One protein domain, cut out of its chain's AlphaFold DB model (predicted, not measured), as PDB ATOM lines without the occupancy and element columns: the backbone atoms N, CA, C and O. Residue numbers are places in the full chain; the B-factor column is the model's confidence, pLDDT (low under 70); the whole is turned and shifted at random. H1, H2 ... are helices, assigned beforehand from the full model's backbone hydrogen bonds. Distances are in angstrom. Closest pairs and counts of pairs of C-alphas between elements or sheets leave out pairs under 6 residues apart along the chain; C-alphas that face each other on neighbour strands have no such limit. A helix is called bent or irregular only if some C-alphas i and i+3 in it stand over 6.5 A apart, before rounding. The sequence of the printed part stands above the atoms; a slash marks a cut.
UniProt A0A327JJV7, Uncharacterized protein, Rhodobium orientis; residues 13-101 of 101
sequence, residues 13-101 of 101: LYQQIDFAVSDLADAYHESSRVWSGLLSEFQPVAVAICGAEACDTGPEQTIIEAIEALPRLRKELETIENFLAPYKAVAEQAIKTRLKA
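AT A GLANCE: This is residues 13 to 101 of the 101 residues of an uncharacterized protein of Rhodobium orientis (UniProt A0A327JJV7). What is the shape? H1, H2 and H3a fold back and forth as a zigzag with H2a in the middle, and residues 85 to 101 stick out as an arm. How is it built? The printed part has 89 residues with three named helices, all helix, only just loose, close to extended: radius of gyration of the C-alphas 17.8 A, spans 63 by 26 by 21 A.

IN THESE COORDINATES: Where is H1? It holds residues 13 to 25, 18.3 A, from C-alpha 13 at (144.130, 106.254, 245.508). Which helices bend? H2, residues 30 to 53, and H3, residues 62 to 98, each assigned as one helix by hydrogen bonds, are bent: C-alphas 41 and 44 are 6.8 A apart, 83 and 86 7.1 A. The arms are H2a, 30 to 41, H2b, 44 to 53, H3a, 62 to 83, 30.5 A, irregular with C-alphas 68 and 71 6.8 A apart, and H3b, 86 to 98, which ends with C-alpha 98 at (166.180, 124.648, 211.311).

HOW THE PARTS SIT: What touches H2a? H1 makes a helical hairpin with it, only just steep at 36 degrees; closest C-alphas Ala 25 and Arg 33, 5.0 A. H3a touches it, opposite ways, at a shallow 14 degrees; closest C-alphas Leu 38 and Glu 76, 5.2 A. And the backbones? Every O i to N i+4 pair is within hydrogen-bond range in H1, H2b and H3b, 4 of 8 in H2a, 15 of 18 in H3a.

THE WHOLE: How long? The farthest C-alphas, Thr 57 and Ala 101, are 62.8 A apart; the printed part has no cut and no long link. Where is pLDDT under 70? At residues 13 to 15, 52 to 63 and 100 to 101.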
ATOM      1  N   LEU A  13     144.144 104.982 246.235       63.78
ATOM      2  CA  LEU A  13     144.130 106.254 245.508       63.78
ATOM      3  C   LEU A  13     144.456 107.477 246.387       63.78
ATOM      4  O   LEU A  13     145.252 108.317 245.974       63.78
ATOM      5  N   TYR A  14     143.872 107.571 247.590       66.25
ATOM      6  CA  TYR A  14     144.124 108.678 248.524       66.25
ATOM      7  C   TYR A  14     145.612 108.757 248.862       66.25
ATOM      8  O   TYR A  14     146.236 109.804 248.728       66.25
ATOM      9  N   GLN A  15     146.184 107.602 249.206       69.94
ATOM     10  CA  GLN A  15     147.592 107.474 249.552       69.94
ATOM     11  C   GLN A  15     148.501 107.794 248.363       69.94
ATOM     12  O   GLN A  15     149.505 108.474 248.531       69.94
ATOM     13  N   GLN A  16     148.164 107.339 247.153       76.00
ATOM     14  CA  GLN A  16     149.012 107.551 245.981       76.00
ATOM     15  C   GLN A  16     149.139 109.016 245.572       76.00
ATOM     16  O   GLN A  16     150.240 109.443 245.228       76.00
ATOM     17  N   ILE A  17     148.043 109.783 245.598       76.25
ATOM     18  CA  ILE A  17     148.112 111.204 245.240       76.25
ATOM     19  C   ILE A  17     148.827 111.987 246.346       76.25
ATOM     20  O   ILE A  17     149.693 112.794 246.023       76.25
ATOM     21  N   ASP A  18     148.562 111.701 247.626       81.06
ATOM     22  CA  ASP A  18     149.273 112.343 248.744       81.06
ATOM     23  C   ASP A  18     150.781 112.069 248.710       81.06
ATOM     24  O   ASP A  18     151.589 112.989 248.855       81.06
ATOM     25  N   PHE A  19     151.181 110.818 248.454       84.44
ATOM     26  CA  PHE A  19     152.593 110.474 248.291       84.44
ATOM     27  C   PHE A  19     153.207 111.175 247.082       84.44
ATOM     28  O   PHE A  19     154.291 111.733 247.201       84.44
ATOM     29  N   ALA A  20     152.505 111.223 245.946       84.81
ATOM     30  CA  ALA A  20     152.991 111.936 244.769       84.81
ATOM     31  C   ALA A  20     153.161 113.441 245.033       84.81
ATOM     32  O   ALA A  20     154.155 114.025 244.606       84.81
ATOM     33  N   VAL A  21     152.230 114.074 245.754       88.25
ATOM     34  CA  VAL A  21     152.339 115.487 246.148       88.25
ATOM     35  C   VAL A  21     153.559 115.701 247.042       88.25
ATOM     36  O   VAL A  21     154.339 116.618 246.781       88.25
ATOM     37  N   SER A  22     153.756 114.844 248.050       88.88
ATOM     38  CA  SER A  22     154.909 114.917 248.957       88.88
ATOM     39  C   SER A  22     156.235 114.730 248.214       88.88
ATOM     40  O   SER A  22     157.135 115.557 248.346       88.88
ATOM     41  N   ASP A  23     156.339 113.693 247.381       90.44
ATOM     42  CA  ASP A  23     157.544 113.385 246.606       90.44
ATOM     43  C   ASP A  23     157.912 114.530 245.655       90.44
ATOM     44  O   ASP A  23     159.088 114.847 245.462       90.44
ATOM     45  N   LEU A  24     156.907 115.174 245.052       91.12
ATOM     46  CA  LEU A  24     157.116 116.308 244.157       91.12
ATOM     47  C   LEU A  24     157.482 117.587 244.907       91.12
ATOM     48  O   LEU A  24     158.288 118.357 244.388       91.12
ATOM     49  N   ALA A  25     156.934 117.815 246.102       90.50
ATOM     50  CA  ALA A  25     157.262 118.978 246.926       90.50
ATOM     51  C   ALA A  25     158.732 118.959 247.383       90.50
ATOM     52  O   ALA A  25     159.409 119.990 247.324       90.50
ATOM     53  N   ASP A  26     159.244 117.778 247.739       91.50
ATOM     54  CA  ASP A  26     160.635 117.568 248.163       91.50
ATOM     55  C   ASP A  26     161.596 117.291 246.992       91.50
ATOM     56  O   ASP A  26     162.805 117.102 247.181       91.50
ATOM     57  N   ALA A  27     161.093 117.279 245.755       91.31
ATOM     58  CA  ALA A  27     161.897 116.959 244.589       91.31
ATOM     59  C   ALA A  27     163.032 117.972 244.381       91.31
ATOM     60  O   ALA A  27     162.861 119.190 244.478       91.31
ATOM     61  N   TYR A  28     164.203 117.465 243.985       91.94
ATOM     62  CA  TYR A  28     165.372 118.288 243.666       91.94
ATOM     63  C   TYR A  28     165.110 119.246 242.492       91.94
ATOM     64  O   TYR A  28     165.512 120.414 242.524       91.94
ATOM     65  N   HIS A  29     164.411 118.764 241.463       90.69
ATOM     66  CA  HIS A  29     164.129 119.529 240.255       90.69
ATOM     67  C   HIS A  29     162.946 120.478 240.452       90.69
ATOM     68  O   HIS A  29     161.849 120.067 240.822       90.69
ATOM     69  N   GLU A  30     163.151 121.751 240.121       88.12
ATOM     70  CA  GLU A  30     162.103 122.776 240.173       88.12
ATOM     71  C   GLU A  30     160.911 122.437 239.275       88.12
ATOM     72  O   GLU A  30     159.769 122.657 239.666       88.12
ATOM     73  N   SER A  31     161.169 121.802 238.125       87.75
ATOM     74  CA  SER A  31     160.117 121.305 237.240       87.75
ATOM     75  C   SER A  31     159.154 120.376 237.963       87.75
ATOM     76  O   SER A  31     157.970 120.442 237.692       87.75
ATOM     77  N   SER A  32     159.641 119.535 238.876       89.69
ATOM     78  CA  SER A  32     158.816 118.606 239.652       89.69
ATOM     79  C   SER A  32     158.032 119.334 240.746       89.69
ATOM     80  O   SER A  32     156.838 119.091 240.892       89.69
ATOM     81  N   ARG A  33     158.666 120.289 241.441       91.75
ATOM     82  CA  ARG A  33     158.017 121.104 242.484       91.75
ATOM     83  C   ARG A  33     156.874 121.961 241.947       91.75
ATOM     84  O   ARG A  33     155.855 122.096 242.606       91.75
ATOM     85  N   VAL A  34     156.995 122.496 240.733       91.19
ATOM     86  CA  VAL A  34     155.931 123.304 240.110       91.19
ATOM     87  C   VAL A  34     154.638 122.499 239.881       91.19
ATOM     88  O   VAL A  34     153.552 123.071 239.896       91.19
ATOM     89  N   TRP A  35     154.716 121.170 239.744       90.25
ATOM     90  CA  TRP A  35     153.525 120.316 239.626       90.25
ATOM     91  C   TRP A  35     152.907 119.918 240.970       90.25
ATOM     92  O   TRP A  35     151.744 119.509 240.986       90.25
ATOM     93  N   SER A  36     153.635 120.031 242.090       91.75
ATOM     94  CA  SER A  36     153.110 119.626 243.402       91.75
ATOM     95  C   SER A  36     151.919 120.490 243.822       91.75
ATOM     96  O   SER A  36     150.946 119.958 244.352       91.75
ATOM     97  N   GLY A  37     151.955 121.793 243.519       87.88
ATOM     98  CA  GLY A  37     150.859 122.729 243.791       87.88
ATOM     99  C   GLY A  37     149.567 122.333 243.076       87.88
ATOM    100  O   GLY A  37     148.524 122.186 243.714       87.88
ATOM    101  N   LEU A  38     149.649 122.037 241.774       90.94
ATOM    102  CA  LEU A  38     148.496 121.575 240.997       90.94
ATOM    103  C   LEU A  38     147.912 120.273 241.558       90.94
ATOM    104  O   LEU A  38     146.697 120.161 241.703       90.94
ATOM    105  N   LEU A  39     148.760 119.288 241.865       88.88
ATOM    106  CA  LEU A  39     148.296 117.997 242.372       88.88
ATOM    107  C   LEU A  39     147.688 118.103 243.770       88.88
ATOM    108  O   LEU A  39     146.688 117.440 244.032       88.88
ATOM    109  N   SER A  40     148.233 118.968 244.628       88.75
ATOM    110  CA  SER A  40     147.680 119.229 245.959       88.75
ATOM    111  C   SER A  40     146.276 119.829 245.882       88.75
ATOM    112  O   SER A  40     145.403 119.445 246.652       88.75
ATOM    113  N   GLU A  41     146.040 120.750 244.946       87.31
ATOM    114  CA  GLU A  41     144.720 121.364 244.750       87.31
ATOM    115  C   GLU A  41     143.742 120.426 244.021       87.31
ATOM    116  O   GLU A  41     142.528 120.512 244.202       87.31
ATOM    117  N   PHE A  42     144.258 119.514 243.192       84.75
ATOM    118  CA  PHE A  42     143.444 118.582 242.413       84.75
ATOM    119  C   PHE A  42     143.005 117.350 243.209       84.75
ATOM    120  O   PHE A  42     141.911 116.836 242.978       84.75
ATOM    121  N   GLN A  43     143.829 116.882 244.149       82.50
ATOM    122  CA  GLN A  43     143.561 115.702 244.973       82.50
ATOM    123  C   GLN A  43     142.147 115.674 245.587       82.50
ATOM    124  O   GLN A  43     141.448 114.684 245.346       82.50
ATOM    125  N   PRO A  44     141.671 116.708 246.314       77.81
ATOM    126  CA  PRO A  44     140.338 116.670 246.919       77.81
ATOM    127  C   PRO A  44     139.226 116.543 245.869       77.81
ATOM    128  O   PRO A  44     138.245 115.837 246.091       77.81
ATOM    129  N   VAL A  45     139.406 117.142 244.686       79.38
ATOM    130  CA  VAL A  45     138.454 117.049 243.568       79.38
ATOM    131  C   VAL A  45     138.440 115.644 242.963       79.38
ATOM    132  O   VAL A  45     137.371 115.083 242.719       79.38
ATOM    133  N   ALA A  46     139.614 115.051 242.739       79.06
ATOM    134  CA  ALA A  46     139.738 113.692 242.216       79.06
ATOM    135  C   ALA A  46     139.095 112.672 243.166       79.06
ATOM    136  O   ALA A  46     138.304 111.832 242.743       79.06
ATOM    137  N   VAL A  47     139.381 112.802 244.460       75.19
ATOM    138  CA  VAL A  47     138.788 112.003 245.535       75.19
ATOM    139  C   VAL A  47     137.266 112.140 245.563       75.19
ATOM    140  O   VAL A  47     136.565 111.133 245.634       75.19
ATOM    141  N   ALA A  48     136.753 113.367 245.475       73.50
ATOM    142  CA  ALA A  48     135.326 113.655 245.481       73.50
ATOM    143  C   ALA A  48     134.582 112.970 244.321       73.50
ATOM    144  O   ALA A  48     133.549 112.334 244.530       73.50
ATOM    145  N   ILE A  49     135.127 113.065 243.105       74.12
ATOM    146  CA  ILE A  49     134.560 112.427 241.907       74.12
ATOM    147  C   ILE A  49     134.618 110.903 242.039       74.12
ATOM    148  O   ILE A  49     133.615 110.222 241.829       74.12
ATOM    149  N   CYS A  50     135.779 110.366 242.416       73.81
ATOM    150  CA  CYS A  50     135.978 108.930 242.560       73.81
ATOM    151  C   CYS A  50     135.099 108.310 243.654       73.81
ATOM    152  O   CYS A  50     134.559 107.225 243.451       73.81
ATOM    153  N   GLY A  51     134.931 108.988 244.791       70.44
ATOM    154  CA  GLY A  51     134.045 108.548 245.870       70.44
ATOM    155  C   GLY A  51     132.577 108.531 245.441       70.44
ATOM    156  O   GLY A  51     131.871 107.560 245.715       70.44
ATOM    157  N   ALA A  52     132.138 109.554 244.698       68.50
ATOM    158  CA  ALA A  52     130.786 109.617 244.145       68.50
ATOM    159  C   ALA A  52     130.515 108.492 243.124       68.50
ATOM    160  O   ALA A  52     129.485 107.827 243.211       68.50
ATOM    161  N   GLU A  53     131.445 108.236 242.196       68.62
ATOM    162  CA  GLU A  53     131.372 107.129 241.221       68.62
ATOM    163  C   GLU A  53     131.366 105.747 241.897       68.62
ATOM    164  O   GLU A  53     130.670 104.830 241.458       68.62
ATOM    165  N   ALA A  54     132.119 105.585 242.987       68.31
ATOM    166  CA  ALA A  54     132.188 104.336 243.740       68.31
ATOM    167  C   ALA A  54     130.940 104.060 244.603       68.31
ATOM    168  O   ALA A  54     130.856 102.985 245.205       68.31
ATOM    169  N   CYS A  55     129.980 104.995 244.657       64.25
ATOM    170  CA  CYS A  55     128.860 105.004 245.603       64.25
ATOM    171  C   CYS A  55     129.322 104.872 247.067       64.25
ATOM    172  O   CYS A  55     128.602 104.307 247.894       64.25
ATOM    173  N   ASP A  56     130.535 105.340 247.375       62.28
ATOM    174  CA  ASP A  56     131.102 105.237 248.715       62.28
ATOM    175  C   ASP A  56     130.486 106.328 249.605       62.28
ATOM    176  O   ASP A  56     130.294 107.470 249.178       62.28
ATOM    177  N   THR A  57     130.125 105.986 250.844       53.22
ATOM    178  CA  THR A  57     129.390 106.873 251.769       53.22
ATOM    179  C   THR A  57     130.311 107.892 252.445       53.22
ATOM    180  O   THR A  57     130.321 108.018 253.671       53.22
ATOM    181  N   GLY A  58     131.135 108.583 251.659       56.00
ATOM    182  CA  GLY A  58     131.917 109.716 252.136       56.00
ATOM    183  C   GLY A  58     131.053 110.959 252.364       56.00
ATOM    184  O   GLY A  58     129.914 111.007 251.896       56.00
ATOM    185  N   PRO A  59     131.555 111.964 253.107       53.47
ATOM    186  CA  PRO A  59     130.809 113.196 253.350       53.47
ATOM    187  C   PRO A  59     130.396 113.846 252.019       53.47
ATOM    188  O   PRO A  59     131.189 113.885 251.079       53.47
ATOM    189  N   GLU A  60     129.159 114.356 251.943       54.09
ATOM    190  CA  GLU A  60     128.581 115.090 250.796       54.09
ATOM    191  C   GLU A  60     129.269 116.454 250.570       54.09
ATOM    192  O   GLU A  60     128.644 117.512 250.552       54.09
ATOM    193  N   GLN A  61     130.587 116.461 250.429       60.75
ATOM    194  CA  GLN A  61     131.410 117.660 250.302       60.75
ATOM    195  C   GLN A  61     131.871 117.918 248.854       60.75
ATOM    196  O   GLN A  61     132.702 118.770 248.583       60.75
ATOM    197  N   THR A  62     131.306 117.228 247.866       66.06
ATOM    198  CA  THR A  62     132.030 116.934 246.621       66.06
ATOM    199  C   THR A  62     131.952 117.984 245.506       66.06
ATOM    200  O   THR A  62     132.934 118.179 244.795       66.06
ATOM    201  N   ILE A  63     130.828 118.684 245.320       63.84
ATOM    202  CA  ILE A  63     130.679 119.638 244.197       63.84
ATOM    203  C   ILE A  63     131.064 121.065 244.590       63.84
ATOM    204  O   ILE A  63     131.707 121.760 243.806       63.84
ATOM    205  N   ILE A  64     130.682 121.513 245.787       70.19
ATOM    206  CA  ILE A  64     130.957 122.888 246.226       70.19
ATOM    207  C   ILE A  64     132.459 123.079 246.442       70.19
ATOM    208  O   ILE A  64     133.019 124.034 245.915       70.19
ATOM    209  N   GLU A  65     133.135 122.134 247.097       70.94
ATOM    210  CA  GLU A  65     134.589 122.202 247.293       70.94
ATOM    211  C   GLU A  65     135.349 122.139 245.963       70.94
ATOM    212  O   GLU A  65     136.322 122.865 245.769       70.94
ATOM    213  N   ALA A  66     134.864 121.346 244.999       70.62
ATOM    214  CA  ALA A  66     135.418 121.331 243.649       70.62
ATOM    215  C   ALA A  66     135.255 122.684 242.941       70.62
ATOM    216  O   ALA A  66     136.204 123.176 242.328       70.62
ATOM    217  N   ILE A  67     134.085 123.321 243.059       76.56
ATOM    218  CA  ILE A  67     133.836 124.669 242.525       76.56
ATOM    219  C   ILE A  67     134.766 125.691 243.190       76.56
ATOM    220  O   ILE A  67     135.349 126.530 242.502       76.56
ATOM    221  N   GLU A  68     134.944 125.610 244.507       82.38
ATOM    222  CA  GLU A  68     135.831 126.489 245.271       82.38
ATOM    223  C   GLU A  68     137.319 126.256 244.970       82.38
ATOM    224  O   GLU A  68     138.124 127.177 245.129       82.38
ATOM    225  N   ALA A  69     137.699 125.060 244.513       82.94
ATOM    226  CA  ALA A  69     139.060 124.729 244.096       82.94
ATOM    227  C   ALA A  69     139.410 125.245 242.691       82.94
ATOM    228  O   ALA A  69     140.580 125.511 242.418       82.94
ATOM    229  N   LEU A  70     138.429 125.459 241.801       84.75
ATOM    230  CA  LEU A  70     138.676 125.888 240.413       84.75
ATOM    231  C   LEU A  70     139.557 127.146 240.276       84.75
ATOM    232  O   LEU A  70     140.446 127.144 239.419       84.75
ATOM    233  N   PRO A  71     139.373 128.222 241.069       91.69
ATOM    234  CA  PRO A  71     140.253 129.386 240.997       91.69
ATOM    235  C   PRO A  71     141.698 129.072 241.404       91.69
ATOM    236  O   PRO A  71     142.626 129.607 240.797       91.69
ATOM    237  N   ARG A  72     141.899 128.197 242.400       90.94
ATOM    238  CA  ARG A  72     143.236 127.777 242.850       90.94
ATOM    239  C   ARG A  72     143.907 126.903 241.795       90.94
ATOM    240  O   ARG A  72     145.009 127.221 241.368       90.94
ATOM    241  N   LEU A  73     143.187 125.918 241.255       90.25
ATOM    242  CA  LEU A  73     143.644 125.089 240.134       90.25
ATOM    243  C   LEU A  73     144.061 125.926 238.920       90.25
ATOM    244  O   LEU A  73     145.102 125.674 238.321       90.25
ATOM    245  N   ARG A  74     143.281 126.956 238.571       93.25
ATOM    246  CA  ARG A  74     143.631 127.880 237.484       93.25
ATOM    247  C   ARG A  74     144.948 128.604 237.754       93.25
ATOM    248  O   ARG A  74     145.778 128.694 236.859       93.25
ATOM    249  N   LYS A  75     145.147 129.096 238.975       94.56
ATOM    250  CA  LYS A  75     146.381 129.780 239.371       94.56
ATOM    251  C   LYS A  75     147.603 128.850 239.313       94.56
ATOM    252  O   LYS A  75     148.675 129.267 238.874       94.56
ATOM    253  N   GLU A  76     147.450 127.594 239.721       93.88
ATOM    254  CA  GLU A  76     148.528 126.602 239.623       93.88
ATOM    255  C   GLU A  76     148.855 126.269 238.158       93.88
ATOM    256  O   GLU A  76     150.026 126.215 237.780       93.88
ATOM    257  N   LEU A  77     147.840 126.158 237.291       93.69
ATOM    258  CA  LEU A  77     148.045 126.017 235.845       93.69
ATOM    259  C   LEU A  77     148.789 127.217 235.247       93.69
ATOM    260  O   LEU A  77     149.750 127.020 234.508       93.69
ATOM    261  N   GLU A  78     148.416 128.448 235.605       95.94
ATOM    262  CA  GLU A  78     149.135 129.657 235.176       95.94
ATOM    263  C   GLU A  78     150.602 129.643 235.642       95.94
ATOM    264  O   GLU A  78     151.504 130.059 234.916       95.94
ATOM    265  N   THR A  79     150.872 129.125 236.843       94.56
ATOM    266  CA  THR A  79     152.238 128.981 237.373       94.56
ATOM    267  C   THR A  79     153.062 128.005 236.531       94.56
ATOM    268  O   THR A  79     154.191 128.323 236.145       94.56
ATOM    269  N   ILE A  80     152.483 126.856 236.173       94.50
ATOM    270  CA  ILE A  80     153.102 125.877 235.269       94.50
ATOM    271  C   ILE A  80     153.343 126.488 233.882       94.50
ATOM    272  O   ILE A  80     154.435 126.354 233.327       94.50
ATOM    273  N   GLU A  81     152.356 127.182 233.316       94.94
ATOM    274  CA  GLU A  81     152.475 127.825 232.004       94.94
ATOM    275  C   GLU A  81     153.606 128.858 231.981       94.94
ATOM    276  O   GLU A  81     154.431 128.853 231.062       94.94
ATOM    277  N   ASN A  82     153.698 129.692 233.018       95.94
ATOM    278  CA  ASN A  82     154.766 130.674 233.169       95.94
ATOM    279  C   ASN A  82     156.143 130.010 233.293       95.94
ATOM    280  O   ASN A  82     157.103 130.474 232.674       95.94
ATOM    281  N   PHE A  83     156.244 128.903 234.035       94.88
ATOM    282  CA  PHE A  83     157.481 128.127 234.135       94.88
ATOM    283  C   PHE A  83     157.900 127.529 232.781       94.88
ATOM    284  O   PHE A  83     159.082 127.532 232.436       94.88
ATOM    285  N   LEU A  84     156.943 127.041 231.985       93.75
ATOM    286  CA  LEU A  84     157.204 126.412 230.685       93.75
ATOM    287  C   LEU A  84     157.439 127.418 229.546       93.75
ATOM    288  O   LEU A  84     158.033 127.055 228.523       93.75
ATOM    289  N   ALA A  85     157.013 128.675 229.697       95.94
ATOM    290  CA  ALA A  85     157.071 129.688 228.644       95.94
ATOM    291  C   ALA A  85     158.480 129.901 228.038       95.94
ATOM    292  O   ALA A  85     158.586 129.925 226.805       95.94
ATOM    293  N   PRO A  86     159.579 129.982 228.818       94.00
ATOM    294  CA  PRO A  86     160.923 130.121 228.256       94.00
ATOM    295  C   PRO A  86     161.352 128.897 227.436       94.00
ATOM    296  O   PRO A  86     161.916 129.045 226.350       94.00
ATOM    297  N   TYR A  87     161.044 127.686 227.911       92.56
ATOM    298  CA  TYR A  87     161.363 126.441 227.205       92.56
ATOM    299  C   TYR A  87     160.630 126.361 225.869       92.56
ATOM    300  O   TYR A  87     161.225 126.021 224.843       92.56
ATOM    301  N   LYS A  88     159.347 126.741 225.869       92.69
ATOM    302  CA  LYS A  88     158.539 126.841 224.656       92.69
ATOM    303  C   LYS A  88     159.153 127.830 223.663       92.69
ATOM    304  O   LYS A  88     159.326 127.476 222.499       92.69
ATOM    305  N   ALA A  89     159.552 129.019 224.114       93.31
ATOM    306  CA  ALA A  89     160.172 130.027 223.252       93.31
ATOM    307  C   ALA A  89     161.475 129.524 222.600       93.31
ATOM    308  O   ALA A  89     161.689 129.717 221.401       93.31
ATOM    309  N   VAL A  90     162.326 128.827 223.362       94.19
ATOM    310  CA  VAL A  90     163.563 128.223 222.839       94.19
ATOM    311  C   VAL A  90     163.255 127.132 221.812       94.19
ATOM    312  O   VAL A  90     163.864 127.115 220.740       94.19
ATOM    313  N   ALA A  91     162.294 126.249 222.094       91.56
ATOM    314  CA  ALA A  91     161.892 125.184 221.177       91.56
ATOM    315  C   ALA A  91     161.334 125.740 219.855       91.56
ATOM    316  O   ALA A  91     161.747 125.318 218.772       91.56
ATOM    317  N   GLU A  92     160.452 126.738 219.928       93.31
ATOM    318  CA  GLU A  92     159.897 127.415 218.753       93.31
ATOM    319  C   GLU A  92     160.987 128.098 217.919       93.31
ATOM    320  O   GLU A  92     160.971 128.030 216.685       93.31
ATOM    321  N   GLN A  93     161.964 128.730 218.574       91.44
ATOM    322  CA  GLN A  93     163.081 129.369 217.887       91.44
ATOM    323  C   GLN A  93     164.006 128.347 217.212       91.44
ATOM    324  O   GLN A  93     164.425 128.565 216.075       91.44
ATOM    325  N   ALA A  94     164.298 127.220 217.864       91.00
ATOM    326  CA  ALA A  94     165.115 126.153 217.289       91.00
ATOM    327  C   ALA A  94     164.485 125.575 216.010       91.00
ATOM    328  O   ALA A  94     165.173 125.394 215.002       91.00
ATOM    329  N   ILE A  95     163.166 125.359 216.020       89.69
ATOM    330  CA  ILE A  95     162.414 124.900 214.844       89.69
ATOM    331  C   ILE A  95     162.498 125.935 213.716       89.69
ATOM    332  O   ILE A  95     162.825 125.581 212.583       89.69
ATOM    333  N   LYS A  96     162.264 127.221 214.017       87.69
ATOM    334  CA  LYS A  96     162.359 128.308 213.026       87.69
ATOM    335  C   LYS A  96     163.741 128.396 212.385       87.69
ATOM    336  O   LYS A  96     163.828 128.614 211.181       87.69
ATOM    337  N   THR A  97     164.810 128.238 213.163       86.38
ATOM    338  CA  THR A  97     166.185 128.265 212.645       86.38
ATOM    339  C   THR A  97     166.459 127.070 211.735       86.38
ATOM    340  O   THR A  97     167.015 127.251 210.657       86.38
ATOM    341  N   ARG A  98     166.011 125.867 212.117       82.75
ATOM    342  CA  ARG A  98     166.180 124.648 211.311       82.75
ATOM    343  C   ARG A  98     165.418 124.693 209.985       82.75
ATOM    344  O   ARG A  98     165.906 124.151 209.011       82.75
ATOM    345  N   LEU A  99     164.245 125.324 209.944       76.00
ATOM    346  CA  LEU A  99     163.457 125.483 208.713       76.00
ATOM    347  C   LEU A  99     164.014 126.555 207.757       76.00
ATOM    348  O   LEU A  99     163.564 126.639 206.618       76.00
ATOM    349  N   LYS A 100     164.939 127.403 208.223       65.31
ATOM    350  CA  LYS A 100     165.605 128.441 207.418       65.31
ATOM    351  C   LYS A 100     166.983 128.021 206.889       65.31
ATOM    352  O   LYS A 100     167.558 128.782 206.113       65.31
ATOM    353  N   ALA A 101     167.510 126.886 207.348       54.78
ATOM    354  CA  ALA A 101     168.766 126.283 206.901       54.78
ATOM    355  C   ALA A 101     168.487 125.215 205.837       54.78
ATOM    356  O   ALA A 101     169.320 125.096 204.915       54.78
TER     357      ALA A 101